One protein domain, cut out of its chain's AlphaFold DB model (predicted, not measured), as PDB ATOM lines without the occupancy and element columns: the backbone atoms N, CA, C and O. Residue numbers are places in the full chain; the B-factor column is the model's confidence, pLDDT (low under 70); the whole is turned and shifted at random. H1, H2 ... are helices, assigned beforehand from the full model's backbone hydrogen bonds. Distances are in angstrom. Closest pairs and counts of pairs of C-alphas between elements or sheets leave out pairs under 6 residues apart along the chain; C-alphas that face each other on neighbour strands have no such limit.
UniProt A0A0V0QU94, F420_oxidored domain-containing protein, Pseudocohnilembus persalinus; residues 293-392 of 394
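This is residues 293 to 392 of the 394 residues of the protein "F420_oxidored domain-containing protein" of Pseudocohnilembus persalinus (UniProt A0A0V0QU94). An open ring of helices round a hollow middle: H2 and H3 make a V, H4 and H5 follow from the far end of H3, and H6 returns to H1. The printed part has 100 residues, with six named helices, H1 to H6 in chain order, and no named strand: all helix. It is loose, radius of gyration of the C-alphas 16.0 A, spanning 46 by 33 by 28 A.

H1 is residues 293 to 296, from C-alpha 293 at (12.194, -5.174, 27.804). H2 is 299 to 316, 25.2 A; H3, 321 to 346, 36.6 A; H4, 350 to 355; H5, 362 to 372, 15.3 A; H6, 375 to 391, 25.0 A, ending at C-alpha 391 (19.447, -12.855, 32.722).

H1 and H2 meet only through their link. Residues 306 to 314 of H2 touch 321 to 329 of H3, opposite ways at a steep tilt of 48 degrees; the closest C-alphas, Tyr 310 and Ala 324, are 5.7 A apart. H4 is close to but not clearly touching H3, C-alphas Ala 339 and Met 353 at 7.7 A, and H5, C-alphas Ile 354 and Glu 364 at 7.8 A. H5 and H6 are close but not clearly touching, C-alphas Ala 370 and Tyr 376 at 7.3 A. Residues 383 to 387 of H6 touch H1, closest C-alphas Gly 294 and Leu 383 at 5.6 A. Every O i to N i+4 pair is within hydrogen-bond range in H2 to H6; H1 is too short for one.

The C-alphas of Lys 318 and Thr 392, the two farthest apart, are 46.3 A apart. The printed part has no cut, no link is long, and no printed residue is under 70 in pLDDT.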
ATOM      1  N   GLN A 293      13.316  -4.348  27.358       94.06
ATOM      2  CA  GLN A 293      12.194  -5.174  27.804       94.06
ATOM      3  C   GLN A 293      11.883  -4.936  29.288       94.06
ATOM      4  O   GLN A 293      10.715  -4.895  29.667       94.06
ATOM      5  N   GLY A 294      12.903  -4.712  30.122       94.50
ATOM      6  CA  GLY A 294      12.725  -4.318  31.520       94.50
ATOM      7  C   GLY A 294      11.908  -3.033  31.650       94.50
ATOM      8  O   GLY A 294      11.003  -2.968  32.479       94.50
ATOM      9  N   LEU A 295      12.160  -2.054  30.775       94.88
ATOM     10  CA  LEU A 295      11.360  -0.831  30.699       94.88
ATOM     11  C   LEU A 295       9.927  -1.105  30.220       94.88
ATOM     12  O   LEU A 295       8.979  -0.601  30.816       94.88
ATOM     13  N   ALA A 296       9.748  -1.941  29.193       92.06
ATOM     14  CA  ALA A 296       8.422  -2.318  28.694       92.06
ATOM     15  C   ALA A 296       7.559  -3.024  29.763       92.06
ATOM     16  O   ALA A 296       6.333  -2.893  29.769       92.06
ATOM     17  N   CYS A 297       8.187  -3.718  30.718       92.75
ATOM     18  CA  CYS A 297       7.515  -4.328  31.868       92.75
ATOM     19  C   CYS A 297       6.965  -3.312  32.892       92.75
ATOM     20  O   CYS A 297       6.240  -3.714  33.802       92.75
ATOM     21  N   LEU A 298       7.231  -2.006  32.742       94.62
ATOM     22  CA  LEU A 298       6.628  -0.962  33.582       94.62
ATOM     23  C   LEU A 298       5.159  -0.661  33.248       94.62
ATOM     24  O   LEU A 298       4.555   0.173  33.915       94.62
ATOM     25  N   MET A 299       4.549  -1.360  32.285       91.56
ATOM     26  CA  MET A 299       3.119  -1.226  31.981       91.56
ATOM     27  C   MET A 299       2.229  -1.419  33.227       91.56
ATOM     28  O   MET A 299       1.332  -0.621  33.472       91.56
ATOM     29  N   GLY A 300       2.504  -2.441  34.047       93.31
ATOM     30  CA  GLY A 300       1.779  -2.674  35.304       93.31
ATOM     31  C   GLY A 300       1.939  -1.522  36.306       93.31
ATOM     32  O   GLY A 300       0.933  -0.942  36.713       93.31
ATOM     33  N   PRO A 301       3.180  -1.136  36.668       96.06
ATOM     34  CA  PRO A 301       3.447   0.061  37.467       96.06
ATOM     35  C   PRO A 301       2.774   1.338  36.942       96.06
ATOM     36  O   PRO A 301       2.210   2.092  37.732       96.06
ATOM     37  N   GLN A 302       2.767   1.562  35.624       95.50
ATOM     38  CA  GLN A 302       2.099   2.712  35.013       95.50
ATOM     39  C   GLN A 302       0.587   2.681  35.268       95.50
ATOM     40  O   GLN A 302       0.020   3.687  35.684       95.50
ATOM     41  N   TYR A 303      -0.070   1.534  35.081       96.25
ATOM     42  CA  TYR A 303      -1.496   1.397  35.394       96.25
ATOM     43  C   TYR A 303      -1.780   1.567  36.889       96.25
ATOM     44  O   TYR A 303      -2.803   2.142  37.246       96.25
ATOM     45  N   GLY A 304      -0.857   1.151  37.761       97.94
ATOM     46  CA  GLY A 304      -0.945   1.413  39.198       97.94
ATOM     47  C   GLY A 304      -0.934   2.907  39.536       97.94
ATOM     48  O   GLY A 304      -1.731   3.347  40.365       97.94
ATOM     49  N   ILE A 305      -0.096   3.704  38.859       97.25
ATOM     50  CA  ILE A 305      -0.101   5.171  39.005       97.25
ATOM     51  C   ILE A 305      -1.451   5.743  38.564       97.25
ATOM     52  O   ILE A 305      -2.063   6.497  39.318       97.25
ATOM     53  N   LEU A 306      -1.937   5.353  37.380       98.38
ATOM     54  CA  LEU A 306      -3.223   5.829  36.858       98.38
ATOM     55  C   LEU A 306      -4.374   5.494  37.817       98.38
ATOM     56  O   LEU A 306      -5.179   6.365  38.138       98.38
ATOM     57  N   GLN A 307      -4.416   4.259  38.328       98.44
ATOM     58  CA  GLN A 307      -5.418   3.827  39.302       98.44
ATOM     59  C   GLN A 307      -5.332   4.631  40.603       98.44
ATOM     60  O   GLN A 307      -6.364   5.010  41.147       98.44
ATOM     61  N   THR A 308      -4.121   4.921  41.085       98.25
ATOM     62  CA  THR A 308      -3.908   5.698  42.316       98.25
ATOM     63  C   THR A 308      -4.437   7.125  42.166       98.25
ATOM     64  O   THR A 308      -5.162   7.605  43.034       98.25
ATOM     65  N   CYS A 309      -4.133   7.797  41.050       98.19
ATOM     66  CA  CYS A 309      -4.640   9.145  40.777       98.19
ATOM     67  C   CYS A 309      -6.165   9.160  40.609       98.19
ATOM     68  O   CYS A 309      -6.837  10.021  41.173       98.19
ATOM     69  N   TYR A 310      -6.710   8.190  39.871       98.62
ATOM     70  CA  TYR A 310      -8.152   8.027  39.708       98.62
ATOM     71  C   TYR A 310      -8.857   7.828  41.058       98.62
ATOM     72  O   TYR A 310      -9.842   8.506  41.350       98.62
ATOM     73  N   ASP A 311      -8.335   6.936  41.901       98.62
ATOM     74  CA  ASP A 311      -8.903   6.653  43.217       98.62
ATOM     75  C   ASP A 311      -8.874   7.884  44.118       98.62
ATOM     76  O   ASP A 311      -9.861   8.145  44.799       98.62
ATOM     77  N   TRP A 312      -7.792   8.661  44.095       98.62
ATOM     78  CA  TRP A 312      -7.704   9.920  44.832       98.62
ATOM     79  C   TRP A 312      -8.788  10.917  44.386       98.62
ATOM     80  O   TRP A 312      -9.516  11.463  45.220       98.62
ATOM     81  N   LEU A 313      -8.973  11.093  43.071       98.75
ATOM     82  CA  LEU A 313     -10.007  11.977  42.519       98.75
ATOM     83  C   LEU A 313     -11.422  11.551  42.936       98.75
ATOM     84  O   LEU A 313     -12.230  12.386  43.341       98.75
ATOM     85  N   VAL A 314     -11.732  10.255  42.869       98.75
ATOM     86  CA  VAL A 314     -13.080   9.754  43.178       98.75
ATOM     87  C   VAL A 314     -13.322   9.672  44.685       98.75
ATOM     88  O   VAL A 314     -14.341  10.140  45.192       98.75
ATOM     89  N   LYS A 315     -12.404   9.054  45.430       98.62
ATOM     90  CA  LYS A 315     -12.623   8.699  46.838       98.62
ATOM     91  C   LYS A 315     -12.376   9.876  47.768       98.62
ATOM     92  O   LYS A 315     -13.135  10.031  48.725       98.62
ATOM     93  N   GLU A 316     -11.366  10.695  47.492       98.31
ATOM     94  CA  GLU A 316     -10.994  11.818  48.358       98.31
ATOM     95  C   GLU A 316     -11.579  13.133  47.853       98.31
ATOM     96  O   GLU A 316     -12.213  13.845  48.627       98.31
ATOM     97  N   GLN A 317     -11.438  13.422  46.556       98.44
ATOM     98  CA  GLN A 317     -11.916  14.687  45.979       98.44
ATOM     99  C   GLN A 317     -13.388  14.651  45.548       98.44
ATOM    100  O   GLN A 317     -13.939  15.686  45.180       98.44
ATOM    101  N   LYS A 318     -14.036  13.478  45.608       98.38
ATOM    102  CA  LYS A 318     -15.458  13.273  45.272       98.38
ATOM    103  C   LYS A 318     -15.828  13.724  43.853       98.38
ATOM    104  O   LYS A 318     -16.959  14.135  43.604       98.38
ATOM    105  N   ILE A 319     -14.886  13.626  42.917       98.62
ATOM    106  CA  ILE A 319     -15.138  13.870  41.495       98.62
ATOM    107  C   ILE A 319     -15.911  12.687  40.906       98.62
ATOM    108  O   ILE A 319     -15.672  11.532  41.264       98.62
ATOM    109  N   ASP A 320     -16.824  12.979  39.978       98.50
ATOM    110  CA  ASP A 320     -17.542  11.968  39.207       98.50
ATOM    111  C   ASP A 320     -16.579  10.952  38.559       98.50
ATOM    112  O   ASP A 320     -15.545  11.311  37.991       98.50
ATOM    113  N   ALA A 321     -16.933   9.666  38.621       98.50
ATOM    114  CA  ALA A 321     -16.060   8.570  38.208       98.50
ATOM    115  C   ALA A 321     -15.723   8.606  36.710       98.50
ATOM    116  O   ALA A 321     -14.591   8.293  36.323       98.50
ATOM    117  N   LYS A 322     -16.675   8.995  35.855       98.44
ATOM    118  CA  LYS A 322     -16.417   9.118  34.415       98.44
ATOM    119  C   LYS A 322     -15.419  10.247  34.166       98.44
ATOM    120  O   LYS A 322     -14.387  10.016  33.533       98.44
ATOM    121  N   THR A 323     -15.671  11.409  34.761       98.69
ATOM    122  CA  THR A 323     -14.798  12.587  34.671       98.69
ATOM    123  C   THR A 323     -13.388  12.295  35.192       98.69
ATOM    124  O   THR A 323     -12.406  12.598  34.518       98.69
ATOM    125  N   ALA A 324     -13.259  11.649  36.354       98.69
ATOM    126  CA  ALA A 324     -11.968  11.307  36.949       98.69
ATOM    127  C   ALA A 324     -11.149  10.360  36.060       98.69
ATOM    128  O   ALA A 324      -9.934  10.527  35.923       98.69
ATOM    129  N   LYS A 325     -11.803   9.373  35.437       98.31
ATOM    130  CA  LYS A 325     -11.143   8.419  34.538       98.31
ATOM    131  C   LYS A 325     -10.674   9.092  33.250       98.31
ATOM    132  O   LYS A 325      -9.515   8.923  32.876       98.31
ATOM    133  N   GLU A 326     -11.553   9.860  32.608       98.25
ATOM    134  CA  GLU A 326     -11.246  10.589  31.370       98.25
ATOM    135  C   GLU A 326     -10.122  11.604  31.604       98.25
ATOM    136  O   GLU A 326      -9.107  11.564  30.911       98.25
ATOM    137  N   PHE A 327     -10.229  12.429  32.650       98.44
ATOM    138  CA  PHE A 327      -9.199  13.412  32.978       98.44
ATOM    139  C   PHE A 327      -7.853  12.763  33.323       98.44
ATOM    140  O   PHE A 327      -6.821  13.234  32.854       98.44
ATOM    141  N   THR A 328      -7.839  11.671  34.099       98.50
ATOM    142  CA  THR A 328      -6.588  10.965  34.430       98.50
ATOM    143  C   THR A 328      -5.889  10.477  33.162       98.50
ATOM    144  O   THR A 328      -4.692  10.705  32.996       98.50
ATOM    145  N   MET A 329      -6.622   9.847  32.243       97.38
ATOM    146  CA  MET A 329      -6.045   9.370  30.984       97.38
ATOM    147  C   MET A 329      -5.525  10.520  30.118       97.38
ATOM    148  O   MET A 329      -4.369  10.481  29.689       97.38
ATOM    149  N   GLU A 330      -6.345  11.549  29.896       97.81
ATOM    150  CA  GLU A 330      -5.979  12.689  29.047       97.81
ATOM    151  C   GLU A 330      -4.800  13.482  29.615       97.81
ATOM    152  O   GLU A 330      -3.879  13.844  28.881       97.81
ATOM    153  N   MET A 331      -4.760  13.690  30.932       97.50
ATOM    154  CA  MET A 331      -3.677  14.420  31.585       97.50
ATOM    155  C   MET A 331      -2.331  13.709  31.393       97.50
ATOM    156  O   MET A 331      -1.393  14.324  30.879       97.50
ATOM    157  N   PHE A 332      -2.232  12.409  31.702       97.62
ATOM    158  CA  PHE A 332      -0.975  11.673  31.517       97.62
ATOM    159  C   PHE A 332      -0.579  11.569  30.039       97.62
ATOM    160  O   PHE A 332       0.603  11.700  29.713       97.62
ATOM    161  N   ASN A 333      -1.545  11.383  29.137       96.69
ATOM    162  CA  ASN A 333      -1.281  11.365  27.700       96.69
ATOM    163  C   ASN A 333      -0.724  12.712  27.202       96.69
ATOM    164  O   ASN A 333       0.278  12.740  26.485       96.69
ATOM    165  N   SER A 334      -1.309  13.830  27.640       97.88
ATOM    166  CA  SER A 334      -0.878  15.177  27.246       97.88
ATOM    167  C   SER A 334       0.573  15.476  27.644       97.88
ATOM    168  O   SER A 334       1.318  16.059  26.854       97.88
ATOM    169  N   ILE A 335       1.010  14.993  28.815       96.50
ATOM    170  CA  ILE A 335       2.397  15.126  29.287       96.50
ATOM    171  C   ILE A 335       3.354  14.367  28.362       96.50
ATOM    172  O   ILE A 335       4.402  14.897  27.986       96.50
ATOM    173  N   ILE A 336       3.007  13.138  27.967       96.38
ATOM    174  CA  ILE A 336       3.851  12.332  27.078       96.38
ATOM    175  C   ILE A 336       3.915  12.943  25.673       96.38
ATOM    176  O   ILE A 336       4.995  12.974  25.078       96.38
ATOM    177  N   ILE A 337       2.804  13.481  25.166       96.38
ATOM    178  CA  ILE A 337       2.757  14.170  23.869       96.38
ATOM    179  C   ILE A 337       3.628  15.436  23.884       96.38
ATOM    180  O   ILE A 337       4.427  15.633  22.963       96.38
ATOM    181  N   ASP A 338       3.535  16.274  24.924       96.62
ATOM    182  CA  ASP A 338       4.390  17.464  25.054       96.62
ATOM    183  C   ASP A 338       5.873  17.078  25.156       96.62
ATOM    184  O   ASP A 338       6.712  17.628  24.433       96.62
ATOM    185  N   ALA A 339       6.201  16.074  25.978       96.94
ATOM    186  CA  ALA A 339       7.564  15.566  26.099       96.94
ATOM    187  C   ALA A 339       8.097  15.068  24.745       96.94
ATOM    188  O   ALA A 339       9.192  15.456  24.331       96.94
ATOM    189  N   GLN A 340       7.314  14.279  24.007       95.44
ATOM    190  CA  GLN A 340       7.683  13.811  22.672       95.44
ATOM    191  C   GLN A 340       7.941  14.986  21.721       95.44
ATOM    192  O   GLN A 340       8.982  15.028  21.059       95.44
ATOM    193  N   HIS A 341       7.038  15.967  21.679       96.19
ATOM    194  CA  HIS A 341       7.196  17.156  20.847       96.19
ATOM    195  C   HIS A 341       8.470  17.942  21.209       96.19
ATOM    196  O   HIS A 341       9.212  18.370  20.317       96.19
ATOM    197  N   LYS A 342       8.752  18.136  22.501       96.75
ATOM    198  CA  LYS A 342       9.939  18.857  22.986       96.75
ATOM    199  C   LYS A 342      11.242  18.116  22.675       96.75
ATOM    200  O   LYS A 342      12.196  18.758  22.228       96.75
ATOM    201  N   VAL A 343      11.289  16.793  22.843       96.19
ATOM    202  CA  VAL A 343      12.466  15.991  22.463       96.19
ATOM    203  C   VAL A 343      12.711  16.099  20.959       96.19
ATOM    204  O   VAL A 343      13.802  16.492  20.545       96.19
ATOM    205  N   LEU A 344      11.696  15.807  20.139       93.19
ATOM    206  CA  LEU A 344      11.866  15.687  18.688       93.19
ATOM    207  C   LEU A 344      12.120  17.031  17.994       93.19
ATOM    208  O   LEU A 344      12.916  17.090  17.060       93.19
ATOM    209  N   ASN A 345      11.475  18.111  18.447       94.81
ATOM    210  CA  ASN A 345      11.475  19.386  17.717       94.81
ATOM    211  C   ASN A 345      12.274  20.500  18.400       94.81
ATOM    212  O   ASN A 345      12.607  21.501  17.763       94.81
ATOM    213  N   LYS A 346      12.565  20.368  19.700       93.56
ATOM    214  CA  LYS A 346      13.243  21.417  20.478       93.56
ATOM    215  C   LYS A 346      14.575  20.971  21.086       93.56
ATOM    216  O   LYS A 346      15.291  21.825  21.600       93.56
ATOM    217  N   GLY A 347      14.930  19.685  21.001       93.44
ATOM    218  CA  GLY A 347      16.187  19.155  21.542       93.44
ATOM    219  C   GLY A 347      16.244  19.156  23.071       93.44
ATOM    220  O   GLY A 347      17.328  19.237  23.643       93.44
ATOM    221  N   PHE A 348      15.083  19.116  23.731       96.31
ATOM    222  CA  PHE A 348      15.005  19.071  25.190       96.31
ATOM    223  C   PHE A 348      15.474  17.709  25.710       96.31
ATOM    224  O   PHE A 348      15.170  16.666  25.130       96.31
ATOM    225  N   THR A 349      16.160  17.723  26.849       96.44
ATOM    226  CA  THR A 349      16.358  16.539  27.696       96.44
ATOM    227  C   THR A 349      15.209  16.430  28.700       96.44
ATOM    228  O   THR A 349      14.560  17.432  29.006       96.44
ATOM    229  N   PHE A 350      14.980  15.248  29.282       95.56
ATOM    230  CA  PHE A 350      14.000  15.118  30.371       95.56
ATOM    231  C   PHE A 350      14.338  16.021  31.568       95.56
ATOM    232  O   PHE A 350      13.432  16.604  32.150       95.56
ATOM    233  N   GLN A 351      15.628  16.228  31.866       95.56
ATOM    234  CA  GLN A 351      16.049  17.170  32.906       95.56
ATOM    235  C   GLN A 351      15.636  18.607  32.571       95.56
ATOM    236  O   GLN A 351      15.043  19.280  33.402       95.56
ATOM    237  N   SER A 352      15.840  19.058  31.329       95.56
ATOM    238  CA  SER A 352      15.437  20.416  30.938       95.56
ATOM    239  C   SER A 352      13.925  20.656  31.031       95.56
ATOM    240  O   SER A 352      13.504  21.788  31.235       95.56
ATOM    241  N   MET A 353      13.103  19.604  30.915       95.44
ATOM    242  CA  MET A 353      11.650  19.697  31.118       95.44
ATOM    243  C   MET A 353      11.275  19.823  32.598       95.44
ATOM    244  O   MET A 353      10.263  20.440  32.922       95.44
ATOM    245  N   ILE A 354      12.076  19.241  33.494       94.69
ATOM    246  CA  ILE A 354      11.936  19.432  34.941       94.69
ATOM    247  C   ILE A 354      12.336  20.868  35.298       94.69
ATOM    248  O   ILE A 354      11.579  21.563  35.970       94.69
ATOM    249  N   ASP A 355      13.466  21.339  34.769       93.12
ATOM    250  CA  ASP A 355      14.010  22.673  35.056       93.12
ATOM    251  C   ASP A 355      13.141  23.822  34.498       93.12
ATOM    252  O   ASP A 355      13.215  24.950  34.984       93.12
ATOM    253  N   GLU A 356      12.317  23.560  33.475       93.06
ATOM    254  CA  GLU A 356      11.366  24.527  32.897       93.06
ATOM    255  C   GLU A 356      10.217  24.881  33.863       93.06
ATOM    256  O   GLU A 356       9.543  25.898  33.685       93.06
ATOM    257  N   GLN A 357       9.973  24.059  34.888       91.31
ATOM    258  CA  GLN A 357       8.871  24.272  35.822       91.31
ATOM    259  C   GLN A 357       9.037  25.573  36.622       91.31
ATOM    260  O   GLN A 357      10.138  26.015  36.949       91.31
ATOM    261  N   VAL A 358       7.907  26.203  36.962       90.94
ATOM    262  CA  VAL A 358       7.903  27.451  37.737       90.94
ATOM    263  C   VAL A 358       8.501  27.196  39.120       90.94
ATOM    264  O   VAL A 358       7.936  26.439  39.908       90.94
ATOM    265  N   LYS A 359       9.610  27.876  39.425       90.69
ATOM    266  CA  LYS A 359      10.257  27.834  40.741       90.69
ATOM    267  C   LYS A 359       9.298  28.301  41.841       90.69
ATOM    268  O   LYS A 359       8.709  29.377  41.738       90.69
ATOM    269  N   GLY A 360       9.175  27.511  42.898       91.75
ATOM    270  CA  GLY A 360       8.199  27.660  43.976       91.75
ATOM    271  C   GLY A 360       6.778  27.224  43.601       91.75
ATOM    272  O   GLY A 360       5.860  27.419  44.396       91.75
ATOM    273  N   GLY A 361       6.570  26.682  42.398       95.88
ATOM    274  CA  GLY A 361       5.271  26.231  41.907       95.88
ATOM    275  C   GLY A 361       4.901  24.815  42.357       95.88
ATOM    276  O   GLY A 361       5.734  24.042  42.828       95.88
ATOM    277  N   LEU A 362       3.631  24.448  42.155       96.00
ATOM    278  CA  LEU A 362       3.079  23.156  42.592       96.00
ATOM    279  C   LEU A 362       3.750  21.945  41.919       96.00
ATOM    280  O   LEU A 362       3.935  20.913  42.561       96.00
ATOM    281  N   ASN A 363       4.157  22.070  40.652       94.38
ATOM    282  CA  ASN A 363       4.842  20.985  39.943       94.38
ATOM    283  C   ASN A 363       6.228  20.699  40.548       94.38
ATOM    284  O   ASN A 363       6.551  19.537  40.797       94.38
ATOM    285  N   GLU A 364       6.997  21.748  40.870       94.69
ATOM    286  CA  GLU A 364       8.306  21.608  41.519       94.69
ATOM    287  C   GLU A 364       8.148  20.971  42.908       94.69
ATOM    288  O   GLU A 364       8.875  20.038  43.247       94.69
ATOM    289  N   ALA A 365       7.152  21.412  43.687       96.12
ATOM    290  CA  ALA A 365       6.873  20.856  45.011       96.12
ATOM    291  C   ALA A 365       6.563  19.347  44.960       96.12
ATOM    292  O   ALA A 365       7.095  18.575  45.763       96.12
ATOM    293  N   ASN A 366       5.757  18.907  43.986       96.19
ATOM    294  CA  ASN A 366       5.461  17.487  43.783       96.19
ATOM    295  C   ASN A 366       6.712  16.687  43.383       96.19
ATOM    296  O   ASN A 366       6.931  15.590  43.905       96.19
ATOM    297  N   HIS A 367       7.551  17.234  42.498       95.94
ATOM    298  CA  HIS A 367       8.804  16.594  42.098       95.94
ATOM    299  C   HIS A 367       9.761  16.424  43.289       95.94
ATOM    300  O   HIS A 367      10.188  15.303  43.574       95.94
ATOM    301  N   GLN A 368      10.005  17.490  44.056       95.69
ATOM    302  CA  GLN A 368      10.862  17.459  45.248       95.69
ATOM    303  C   GLN A 368      10.341  16.482  46.311       95.69
ATOM    304  O   GLN A 368      11.118  15.789  46.977       95.69
ATOM    305  N   TYR A 369       9.017  16.383  46.475       97.56
ATOM    306  CA  TYR A 369       8.424  15.396  47.372       97.56
ATOM    307  C   TYR A 369       8.719  13.963  46.906       97.56
ATOM    308  O   TYR A 369       9.139  13.128  47.715       97.56
ATOM    309  N   ALA A 370       8.557  13.679  45.611       97.50
ATOM    310  CA  ALA A 370       8.861  12.371  45.033       97.50
ATOM    311  C   ALA A 370      10.350  12.004  45.182       97.50
ATOM    312  O   ALA A 370      10.668  10.859  45.524       97.50
ATOM    313  N   GLU A 371      11.258  12.968  45.005       97.19
ATOM    314  CA  GLU A 371      12.693  12.792  45.254       97.19
ATOM    315  C   GLU A 371      12.979  12.466  46.722       97.19
ATOM    316  O   GLU A 371      13.620  11.454  47.020       97.19
ATOM    317  N   LYS A 372      12.436  13.262  47.654       98.19
ATOM    318  CA  LYS A 372      12.591  13.045  49.102       98.19
ATOM    319  C   LYS A 372      12.068  11.676  49.536       98.19
ATOM    320  O   LYS A 372      12.641  11.047  50.427       98.19
ATOM    321  N   LYS A 373      10.991  11.196  48.910       98.31
ATOM    322  CA  LYS A 373      10.418   9.860  49.138       98.31
ATOM    323  C   LYS A 373      11.089   8.749  48.327       98.31
ATOM    324  O   LYS A 373      10.674   7.598  48.425       98.31
ATOM    325  N   GLN A 374      12.141   9.063  47.574       98.06
ATOM    326  CA  GLN A 374      12.917   8.116  46.771       98.06
ATOM    327  C   GLN A 374      12.079   7.350  45.732       98.06
ATOM    328  O   GLN A 374      12.437   6.230  45.362       98.06
ATOM    329  N   VAL A 375      10.995   7.942  45.221       97.81
ATOM    330  CA  VAL A 375      10.091   7.287  44.258       97.81
ATOM    331  C   VAL A 375      10.868   6.817  43.024       97.81
ATOM    332  O   VAL A 375      10.808   5.643  42.659       97.81
ATOM    333  N   TYR A 376      11.695   7.685  42.436       96.31
ATOM    334  CA  TYR A 376      12.495   7.355  41.249       96.31
ATOM    335  C   TYR A 376      13.538   6.255  41.506       96.31
ATOM    336  O   TYR A 376      13.808   5.425  40.634       96.31
ATOM    337  N   LYS A 377      14.084   6.179  42.728       97.50
ATOM    338  CA  LYS A 377      14.991   5.093  43.129       97.50
ATOM    339  C   LYS A 377      14.264   3.748  43.159       97.50
ATOM    340  O   LYS A 377      14.849   2.744  42.763       97.50
ATOM    341  N   GLN A 378      12.992   3.716  43.564       97.62
ATOM    342  CA  GLN A 378      12.210   2.477  43.541       97.62
ATOM    343  C   GLN A 378      11.941   1.987  42.116       97.62
ATOM    344  O   GLN A 378      12.067   0.790  41.860       97.62
ATOM    345  N   PHE A 379      11.697   2.886  41.158       96.75
ATOM    346  CA  PHE A 379      11.639   2.507  39.738       96.75
ATOM    347  C   PHE A 379      12.951   1.878  39.255       96.75
ATOM    348  O   PHE A 379      12.930   0.841  38.591       96.75
ATOM    349  N   ASN A 380      14.100   2.440  39.645       96.94
ATOM    350  CA  ASN A 380      15.404   1.848  39.337       96.94
ATOM    351  C   ASN A 380      15.549   0.431  39.927       96.94
ATOM    352  O   ASN A 380      16.018  -0.478  39.241       96.94
ATOM    353  N   ASN A 381      15.093   0.217  41.164       97.50
ATOM    354  CA  ASN A 381      15.112  -1.097  41.811       97.50
ATOM    355  C   ASN A 381      14.210  -2.114  41.091       97.50
ATOM    356  O   ASN A 381      14.635  -3.249  40.871       97.50
ATOM    357  N   ILE A 382      13.006  -1.710  40.669       97.06
ATOM    358  CA  ILE A 382      12.082  -2.555  39.892       97.06
ATOM    359  C   ILE A 382      12.728  -2.981  38.567       97.06
ATOM    360  O   ILE A 382      12.691  -4.162  38.208       97.06
ATOM    361  N   LEU A 383      13.360  -2.042  37.855       96.94
ATOM    362  CA  LEU A 383      14.063  -2.328  36.602       96.94
ATOM    363  C   LEU A 383      15.231  -3.296  36.820       96.94
ATOM    364  O   LEU A 383      15.356  -4.271  36.080       96.94
ATOM    365  N   LYS A 384      16.039  -3.085  37.867       96.19
ATOM    366  CA  LYS A 384      17.133  -3.997  38.239       96.19
ATOM    367  C   LYS A 384      16.619  -5.401  38.537       96.19
ATOM    368  O   LYS A 384      17.141  -6.356  37.972       96.19
ATOM    369  N   ALA A 385      15.587  -5.538  39.367       95.69
ATOM    370  CA  ALA A 385      15.008  -6.837  39.708       95.69
ATOM    371  C   ALA A 385      14.458  -7.563  38.467       95.69
ATOM    372  O   ALA A 385      14.695  -8.758  38.281       95.69
ATOM    373  N   THR A 386      13.779  -6.829  37.581       94.12
ATOM    374  CA  THR A 386      13.241  -7.369  36.323       94.12
ATOM    375  C   THR A 386      14.360  -7.830  35.392       94.12
ATOM    376  O   THR A 386      14.292  -8.935  34.855       94.12
ATOM    377  N   TYR A 387      15.408  -7.018  35.235       94.44
ATOM    378  CA  TYR A 387      16.574  -7.357  34.424       94.44
ATOM    379  C   TYR A 387      17.286  -8.605  34.956       94.44
ATOM    380  O   TYR A 387      17.512  -9.537  34.187       94.44
ATOM    381  N   GLN A 388      17.551  -8.671  36.268       94.56
ATOM    382  CA  GLN A 388      18.162  -9.843  36.905       94.56
ATOM    383  C   GLN A 388      17.353 -11.112  36.626       94.56
ATOM    384  O   GLN A 388      17.901 -12.098  36.143       94.56
ATOM    385  N   LYS A 389      16.026 -11.055  36.788       91.94
ATOM    386  CA  LYS A 389      15.136 -12.186  36.488       91.94
ATOM    387  C   LYS A 389      15.219 -12.672  35.032       91.94
ATOM    388  O   LYS A 389      14.971 -13.847  34.791       91.94
ATOM    389  N   MET A 390      15.521 -11.796  34.071       89.56
ATOM    390  CA  MET A 390      15.654 -12.174  32.657       89.56
ATOM    391  C   MET A 390      17.018 -12.780  32.317       89.56
ATOM    392  O   MET A 390      17.089 -13.614  31.416       89.56
ATOM    393  N   ILE A 391      18.088 -12.364  33.002       89.50
ATOM    394  CA  ILE A 391      19.447 -12.855  32.722       89.50
ATOM    395  C   ILE A 391      19.823 -14.096  33.534       89.50
ATOM    396  O   ILE A 391      20.695 -14.857  33.112       89.50
ATOM    397  N   THR A 392      19.172 -14.337  34.674       85.25
ATOM    398  CA  THR A 392      19.344 -15.580  35.428       85.25
ATOM    399  C   THR A 392      18.643 -16.711  34.671       85.25
ATOM    400  O   THR A 392      17.415 -16.766  34.621       85.25
TER     401      THR A 392